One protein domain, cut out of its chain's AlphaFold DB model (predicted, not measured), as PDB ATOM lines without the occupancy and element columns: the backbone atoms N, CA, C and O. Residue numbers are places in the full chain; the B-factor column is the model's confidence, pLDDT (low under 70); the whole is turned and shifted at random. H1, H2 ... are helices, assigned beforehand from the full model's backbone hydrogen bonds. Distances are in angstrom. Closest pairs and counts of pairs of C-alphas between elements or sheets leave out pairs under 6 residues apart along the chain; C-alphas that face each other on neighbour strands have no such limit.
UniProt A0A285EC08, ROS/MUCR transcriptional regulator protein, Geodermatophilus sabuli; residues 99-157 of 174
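Overview. This is residues 99 to 157 of the 174 residues of the protein "ROS/MUCR transcriptional regulator protein" of Geodermatophilus sabuli (UniProt A0A285EC08). A long first helix, H1, leads into a small cluster in which H2 is the middle piece and the short helices H3 and H4 pack across it. H1 meets H2 through residues 108 to 112 alone, and its first residues reach away from the cluster, with Arg 99 at one end of the longest axis. The printed part has 59 residues with four named helices, H1, H2, H3 and H4 in chain order, no named strand, and the class all helix. It is compact, with a radius of gyration of the C-alphas of 10.6 A and spans of 33 by 24 by 20 A.

Arrangement. H1, residues 99 to 114, touches H2, residues 120 to 130, at a steep tilt of 53 degrees, the same way; the closest C-alphas, of Val 112 and Val 120, are 6.2 A apart. H2 is the hub, touching three helices. H3, residues 135 to 141, only just touches H2, with 3 pairs of C-alphas within 8 A, the closest those of Arg 127 and Ile 138 at 7.4 A; they run opposite ways at a steep tilt of 54 degrees. H4, residues 148 to 155, touches H2 about perpendicular, at 89 degrees, with the closest C-alphas, of Leu 124 and Met 153, 7.0 A apart. H3 and H4 are close but not clearly touching; their closest C-alphas, of Gly 139 and Leu 149, are 6.5 A apart. H1 and H4 are apart, and H1 and H3 only just, at 8.5 A. The helix packing is mostly crossed, with 0 of 3 touching pairs at a shallow tilt. In H1, H2, H3 and H4 every O i to N i+4 pair is within hydrogen-bond range.

Along the chain. H1 begins at C-alpha 99 (-25.181, 25.648, 42.904) and is 22.2 A long. H2, 14.6 A long, begins at C-alpha 120 (-30.479, 7.269, 44.115). H3 measures 10.0 A and H4 10.7 A, ending at C-alpha 155 (-20.678, 6.520, 45.326).

Size, cuts and confidence. The C-alphas of Arg 99 and Glu 130, the two farthest apart, are 33.2 A apart. The printed part has no cut and no long link. Mean pLDDT of the printed part is 91.2, and no printed residue is under 70.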
ATOM      1  N   ARG A  99     -23.714  25.543  43.049       96.81
ATOM      2  CA  ARG A  99     -25.181  25.648  42.904       96.81
ATOM      3  C   ARG A  99     -25.711  24.862  41.707       96.81
ATOM      4  O   ARG A  99     -26.763  24.232  41.784       96.81
ATOM      5  N   ARG A 100     -24.990  24.874  40.580       94.06
ATOM      6  CA  ARG A 100     -25.345  24.058  39.407       94.06
ATOM      7  C   ARG A 100     -25.279  22.565  39.732       94.06
ATOM      8  O   ARG A 100     -26.153  21.816  39.302       94.06
ATOM      9  N   THR A 101     -24.248  22.135  40.451       91.75
ATOM     10  CA  THR A 101     -24.071  20.733  40.852       91.75
ATOM     11  C   THR A 101     -25.176  20.287  41.808       91.75
ATOM     12  O   THR A 101     -25.764  19.228  41.572       91.75
ATOM     13  N   ASP A 102     -25.505  21.117  42.799       93.62
ATOM     14  CA  ASP A 102     -26.552  20.860  43.793       93.62
ATOM     15  C   ASP A 102     -27.925  20.768  43.124       93.62
ATOM     16  O   ASP A 102     -28.604  19.750  43.249       93.62
ATOM     17  N   ARG A 103     -28.275  21.736  42.267       94.75
ATOM     18  CA  ARG A 103     -29.530  21.716  41.499       94.75
ATOM     19  C   ARG A 103     -29.671  20.454  40.647       94.75
ATOM     20  O   ARG A 103     -30.745  19.865  40.567       94.75
ATOM     21  N   LEU A 104     -28.595  20.024  39.985       92.31
ATOM     22  CA  LEU A 104     -28.614  18.786  39.200       92.31
ATOM     23  C   LEU A 104     -28.748  17.545  40.096       92.31
ATOM     24  O   LEU A 104     -29.320  16.547  39.661       92.31
ATOM     25  N   ALA A 105     -28.207  17.566  41.316       91.62
ATOM     26  CA  ALA A 105     -28.389  16.489  42.287       91.62
ATOM     27  C   ALA A 105     -29.833  16.423  42.792       91.62
ATOM     28  O   ALA A 105     -30.419  15.341  42.781       91.62
ATOM     29  N   GLU A 106     -30.428  17.567  43.122       94.25
ATOM     30  CA  GLU A 106     -31.833  17.687  43.511       94.25
ATOM     31  C   GLU A 106     -32.771  17.206  42.403       94.25
ATOM     32  O   GLU A 106     -33.647  16.386  42.657       94.25
ATOM     33  N   GLN A 107     -32.555  17.633  41.155       93.94
ATOM     34  CA  GLN A 107     -33.354  17.183  40.008       93.94
ATOM     35  C   GLN A 107     -33.288  15.664  39.811       93.94
ATOM     36  O   GLN A 107     -34.305  15.034  39.521       93.94
ATOM     37  N   ARG A 108     -32.103  15.061  39.985       94.62
ATOM     38  CA  ARG A 108     -31.947  13.602  39.920       94.62
ATOM     39  C   ARG A 108     -32.707  12.912  41.045       94.62
ATOM     40  O   ARG A 108     -33.421  11.953  40.777       94.62
ATOM     41  N   LEU A 109     -32.585  13.403  42.278       94.50
ATOM     42  CA  LEU A 109     -33.312  12.841  43.414       94.50
ATOM     43  C   LEU A 109     -34.829  12.981  43.232       94.50
ATOM     44  O   LEU A 109     -35.561  12.031  43.480       94.50
ATOM     45  N   ALA A 110     -35.302  14.127  42.742       95.25
ATOM     46  CA  ALA A 110     -36.713  14.347  42.440       95.25
ATOM     47  C   ALA A 110     -37.217  13.372  41.366       95.25
ATOM     48  O   ALA A 110     -38.298  12.806  41.507       95.25
ATOM     49  N   ARG A 111     -36.415  13.113  40.323       95.44
ATOM     50  CA  ARG A 111     -36.741  12.111  39.299       95.44
ATOM     51  C   ARG A 111     -36.821  10.703  39.884       95.44
ATOM     52  O   ARG A 111     -37.772   9.998  39.584       95.44
ATOM     53  N   VAL A 112     -35.855  10.318  40.713       96.75
ATOM     54  CA  VAL A 112     -35.836   9.025  41.417       96.75
ATOM     55  C   VAL A 112     -37.072   8.860  42.307       96.75
ATOM     56  O   VAL A 112     -37.744   7.835  42.231       96.75
ATOM     57  N   ARG A 113     -37.448   9.903  43.052       96.56
ATOM     58  CA  ARG A 113     -38.675   9.921  43.864       96.56
ATOM     59  C   ARG A 113     -39.943   9.800  43.032       96.56
ATOM     60  O   ARG A 113     -40.837   9.053  43.401       96.56
ATOM     61  N   ALA A 114     -40.002  10.468  41.882       96.38
ATOM     62  CA  ALA A 114     -41.117  10.324  40.948       96.38
ATOM     63  C   ALA A 114     -41.224   8.911  40.340       96.38
ATOM     64  O   ALA A 114     -42.281   8.549  39.837       96.38
ATOM     65  N   LEU A 115     -40.145   8.121  40.378       95.69
ATOM     66  CA  LEU A 115     -40.124   6.709  39.977       95.69
ATOM     67  C   LEU A 115     -40.439   5.754  41.144       95.69
ATOM     68  O   LEU A 115     -40.386   4.546  40.952       95.69
ATOM     69  N   GLY A 116     -40.755   6.280  42.333       97.06
ATOM     70  CA  GLY A 116     -41.134   5.496  43.512       97.06
ATOM     71  C   GLY A 116     -39.986   5.127  44.453       97.06
ATOM     72  O   GLY A 116     -40.214   4.420  45.425       97.06
ATOM     73  N   PHE A 117     -38.769   5.617  44.209       95.94
ATOM     74  CA  PHE A 117     -37.592   5.294  45.020       95.94
ATOM     75  C   PHE A 117     -37.236   6.427  45.985       95.94
ATOM     76  O   PHE A 117     -37.362   7.607  45.656       95.94
ATOM     77  N   ILE A 118     -36.722   6.101  47.171       92.81
ATOM     78  CA  ILE A 118     -36.411   7.115  48.189       92.81
ATOM     79  C   ILE A 118     -35.046   7.750  47.916       92.81
ATOM     80  O   ILE A 118     -34.863   8.962  48.094       92.81
ATOM     81  N   THR A 119     -34.089   6.938  47.459       94.69
ATOM     82  CA  THR A 119     -32.703   7.356  47.227       94.69
ATOM     83  C   THR A 119     -32.175   6.910  45.867       94.69
ATOM     84  O   THR A 119     -32.633   5.936  45.275       94.69
ATOM     85  N   VAL A 120     -31.163   7.629  45.369       93.12
ATOM     86  CA  VAL A 120     -30.479   7.269  44.115       93.12
ATOM     87  C   VAL A 120     -29.772   5.915  44.241       93.12
ATOM     88  O   VAL A 120     -29.721   5.172  43.271       93.12
ATOM     89  N   ASP A 121     -29.236   5.598  45.420       93.50
ATOM     90  CA  ASP A 121     -28.554   4.329  45.695       93.50
ATOM     91  C   ASP A 121     -29.502   3.130  45.545       93.50
ATOM     92  O   ASP A 121     -29.242   2.227  44.752       93.50
ATOM     93  N   GLU A 122     -30.647   3.181  46.226       93.88
ATOM     94  CA  GLU A 122     -31.715   2.180  46.128       93.88
ATOM     95  C   GLU A 122     -32.159   1.966  44.676       93.88
ATOM     96  O   GLU A 122     -32.134   0.842  44.177       93.88
ATOM     97  N   TYR A 123     -32.456   3.056  43.961       95.25
ATOM     98  CA  TYR A 123     -32.809   3.004  42.542       95.25
ATOM     99  C   TYR A 123     -31.717   2.337  41.690       95.25
ATOM    100  O   TYR A 123     -32.014   1.515  40.821       95.25
ATOM    101  N   LEU A 124     -30.441   2.669  41.923       93.25
ATOM    102  CA  LEU A 124     -29.334   2.086  41.164       93.25
ATOM    103  C   LEU A 124     -29.156   0.599  41.468       93.25
ATOM    104  O   LEU A 124     -28.882  -0.154  40.536       93.25
ATOM    105  N   ARG A 125     -29.315   0.158  42.722       90.56
ATOM    106  CA  ARG A 125     -29.270  -1.273  43.063       90.56
ATOM    107  C   ARG A 125     -30.406  -2.030  42.386       90.56
ATOM    108  O   ARG A 125     -30.122  -2.995  41.683       90.56
ATOM    109  N   GLN A 126     -31.635  -1.529  42.492       92.62
ATOM    110  CA  GLN A 126     -32.798  -2.149  41.866       92.62
ATOM    111  C   GLN A 126     -32.603  -2.308  40.353       92.62
ATOM    112  O   GLN A 126     -32.589  -3.416  39.823       92.62
ATOM    113  N   ARG A 127     -32.373  -1.201  39.634       93.12
ATOM    114  CA  ARG A 127     -32.312  -1.230  38.167       93.12
ATOM    115  C   ARG A 127     -31.067  -1.935  37.643       93.12
ATOM    116  O   ARG A 127     -31.150  -2.703  36.691       93.12
ATOM    117  N   TYR A 128     -29.894  -1.661  38.214       90.06
ATOM    118  CA  TYR A 128     -28.635  -2.173  37.666       90.06
ATOM    119  C   TYR A 128     -28.307  -3.590  38.138       90.06
ATOM    120  O   TYR A 128     -27.820  -4.389  37.342       90.06
ATOM    121  N   VAL A 129     -28.515  -3.891  39.423       87.75
ATOM    122  CA  VAL A 129     -28.098  -5.170  40.019       87.75
ATOM    123  C   VAL A 129     -29.208  -6.202  39.901       87.75
ATOM    124  O   VAL A 129     -28.940  -7.305  39.434       87.75
ATOM    125  N   GLU A 130     -30.433  -5.851  40.293       88.75
ATOM    126  CA  GLU A 130     -31.542  -6.810  40.316       88.75
ATOM    127  C   GLU A 130     -32.174  -6.981  38.932       88.75
ATOM    128  O   GLU A 130     -32.327  -8.100  38.452       88.75
ATOM    129  N   GLU A 131     -32.479  -5.875  38.249       90.50
ATOM    130  CA  GLU A 131     -33.112  -5.908  36.924       90.50
ATOM    131  C   GLU A 131     -32.103  -5.987  35.762       90.50
ATOM    132  O   GLU A 131     -32.488  -6.205  34.613       90.50
ATOM    133  N   GLY A 132     -30.803  -5.808  36.026       89.75
ATOM    134  CA  GLY A 132     -29.743  -5.949  35.020       89.75
ATOM    135  C   GLY A 132     -29.738  -4.876  33.922       89.75
ATOM    136  O   GLY A 132     -29.229  -5.120  32.823       89.75
ATOM    137  N   TRP A 133     -30.306  -3.695  34.178       91.12
ATOM    138  CA  TRP A 133     -30.399  -2.621  33.191       91.12
ATOM    139  C   TRP A 133     -29.023  -2.108  32.771       91.12
ATOM    140  O   TRP A 133     -28.096  -1.960  33.568       91.12
ATOM    141  N   SER A 134     -28.901  -1.739  31.494       89.06
ATOM    142  CA  SER A 134     -27.679  -1.101  31.011       89.06
ATOM    143  C   SER A 134     -27.509   0.308  31.599       89.06
ATOM    144  O   SER A 134     -28.469   1.054  31.798       89.06
ATOM    145  N   VAL A 135     -26.251   0.726  31.779       86.69
ATOM    146  CA  VAL A 135     -25.885   2.098  32.188       86.69
ATOM    147  C   VAL A 135     -26.483   3.142  31.233       86.69
ATOM    148  O   VAL A 135     -26.827   4.245  31.647       86.69
ATOM    149  N   HIS A 136     -26.637   2.809  29.950       88.19
ATOM    150  CA  HIS A 136     -27.258   3.708  28.982       88.19
ATOM    151  C   HIS A 136     -28.747   3.937  29.277       88.19
ATOM    152  O   HIS A 136     -29.183   5.086  29.319       88.19
ATOM    153  N   LEU A 137     -29.494   2.860  29.541       89.44
ATOM    154  CA  LEU A 137     -30.926   2.908  29.847       89.44
ATOM    155  C   LEU A 137     -31.189   3.694  31.140       89.44
ATOM    156  O   LEU A 137     -32.000   4.617  31.156       89.44
ATOM    157  N   ILE A 138     -30.407   3.409  32.186       91.56
ATOM    158  CA  ILE A 138     -30.448   4.151  33.454       91.56
ATOM    159  C   ILE A 138     -30.133   5.640  33.229       91.56
ATOM    160  O   ILE A 138     -30.791   6.526  33.775       91.56
ATOM    161  N   GLY A 139     -29.131   5.939  32.396       91.19
ATOM    162  CA  GLY A 139     -28.771   7.311  32.045       91.19
ATOM    163  C   GLY A 139     -29.910   8.061  31.353       91.19
ATOM    164  O   GLY A 139     -30.155   9.223  31.677       91.19
ATOM    165  N   ALA A 140     -30.630   7.400  30.444       90.69
ATOM    166  CA  ALA A 140     -31.794   7.973  29.776       90.69
ATOM    167  C   ALA A 140     -32.942   8.249  30.765       90.69
ATOM    168  O   ALA A 140     -33.486   9.354  30.778       90.69
ATOM    169  N   GLU A 141     -33.255   7.298  31.649       92.75
ATOM    170  CA  GLU A 141     -34.347   7.429  32.623       92.75
ATOM    171  C   GLU A 141     -34.087   8.536  33.662       92.75
ATOM    172  O   GLU A 141     -34.977   9.347  33.955       92.75
ATOM    173  N   LEU A 142     -32.851   8.619  34.168       90.94
ATOM    174  CA  LEU A 142     -32.411   9.663  35.099       90.94
ATOM    175  C   LEU A 142     -32.018  10.977  34.414       90.94
ATOM    176  O   LEU A 142     -31.554  11.897  35.093       90.94
ATOM    177  N   ARG A 143     -32.124  11.064  33.080       88.62
ATOM    178  CA  ARG A 143     -31.665  12.212  32.273       88.62
ATOM    179  C   ARG A 143     -30.240  12.644  32.642       88.62
ATOM    180  O   ARG A 143     -29.920  13.826  32.756       88.62
ATOM    181  N   THR A 144     -29.381  11.660  32.883       87.81
ATOM    182  CA  THR A 144     -28.036  11.838  33.422       87.81
ATOM    183  C   THR A 144     -26.995  11.411  32.395       87.81
ATOM    184  O   THR A 144     -27.042  10.323  31.828       87.81
ATOM    185  N   GLY A 145     -26.009  12.277  32.160       83.31
ATOM    186  CA  GLY A 145     -24.971  12.024  31.165       83.31
ATOM    187  C   GLY A 145     -24.036  10.861  31.522       83.31
ATOM    188  O   GLY A 145     -23.724  10.610  32.688       83.31
ATOM    189  N   ARG A 146     -23.470  10.239  30.481       78.50
ATOM    190  CA  ARG A 146     -22.530   9.095  30.516       78.50
ATOM    191  C   ARG A 146     -21.319   9.213  31.457       78.50
ATOM    192  O   ARG A 146     -20.708   8.207  31.784       78.50
ATOM    193  N   ARG A 147     -20.939  10.426  31.876       84.25
ATOM    194  CA  ARG A 147     -19.821  10.668  32.814       84.25
ATOM    195  C   ARG A 147     -20.256  10.752  34.277       84.25
ATOM    196  O   ARG A 147     -19.430  10.561  35.163       84.25
ATOM    197  N   VAL A 148     -21.520  11.083  34.531       88.38
ATOM    198  CA  VAL A 148     -22.051  11.292  35.884       88.38
ATOM    199  C   VAL A 148     -22.512   9.968  36.476       88.38
ATOM    200  O   VAL A 148     -22.190   9.679  37.623       88.38
ATOM    201  N   LEU A 149     -23.184   9.135  35.681       89.25
ATOM    202  CA  LEU A 149     -23.707   7.856  36.152       89.25
ATOM    203  C   LEU A 149     -22.621   6.918  36.717       89.25
ATOM    204  O   LEU A 149     -22.819   6.423  37.822       89.25
ATOM    205  N   PRO A 150     -21.435   6.756  36.091       88.12
ATOM    206  CA  PRO A 150     -20.337   6.011  36.704       88.12
ATOM    207  C   PRO A 150     -19.971   6.494  38.113       88.12
ATOM    208  O   PRO A 150     -19.782   5.678  39.006       88.12
ATOM    209  N   ARG A 151     -19.943   7.813  38.340       88.25
ATOM    210  CA  ARG A 151     -19.621   8.386  39.656       88.25
ATOM    211  C   ARG A 151     -20.719   8.130  40.682       88.25
ATOM    212  O   ARG A 151     -20.404   7.904  41.842       88.25
ATOM    213  N   LEU A 152     -21.983   8.168  40.262       89.25
ATOM    214  CA  LEU A 152     -23.113   7.830  41.129       89.25
ATOM    215  C   LEU A 152     -23.066   6.357  41.540       89.25
ATOM    216  O   LEU A 152     -23.250   6.056  42.710       89.25
ATOM    217  N   MET A 153     -22.747   5.460  40.605       89.50
ATOM    218  CA  MET A 153     -22.571   4.037  40.902       89.50
ATOM    219  C   MET A 153     -21.391   3.801  41.847       89.50
ATOM    220  O   MET A 153     -21.528   3.054  42.810       89.50
ATOM    221  N   ASP A 154     -20.260   4.478  41.619       88.56
ATOM    222  CA  ASP A 154     -19.095   4.391  42.504       88.56
ATOM    223  C   ASP A 154     -19.443   4.890  43.924       88.56
ATOM    224  O   ASP A 154     -19.063   4.254  44.905       88.56
ATOM    225  N   ALA A 155     -20.209   5.983  44.044       86.06
ATOM    226  CA  ALA A 155     -20.678   6.520  45.326       86.06
ATOM    227  C   ALA A 155     -21.703   5.611  46.029       86.06
ATOM    228  O   ALA A 155     -21.699   5.524  47.253       86.06
ATOM    229  N   ALA A 156     -22.543   4.912  45.265       85.88
ATOM    230  CA  ALA A 156     -23.506   3.922  45.752       85.88
ATOM    231  C   ALA A 156     -22.862   2.557  46.095       85.88
ATOM    232  O   ALA A 156     -23.531   1.633  46.559       85.88
ATOM    233  N   GLY A 157     -21.558   2.396  45.832       84.81
ATOM    234  CA  GLY A 157     -20.852   1.122  45.993       84.81
ATOM    235  C   GLY A 157     -21.258   0.053  44.970       84.81
ATOM    236  O   GLY A 157     -20.901  -1.116  45.121       84.81
TER     237      GLY A 157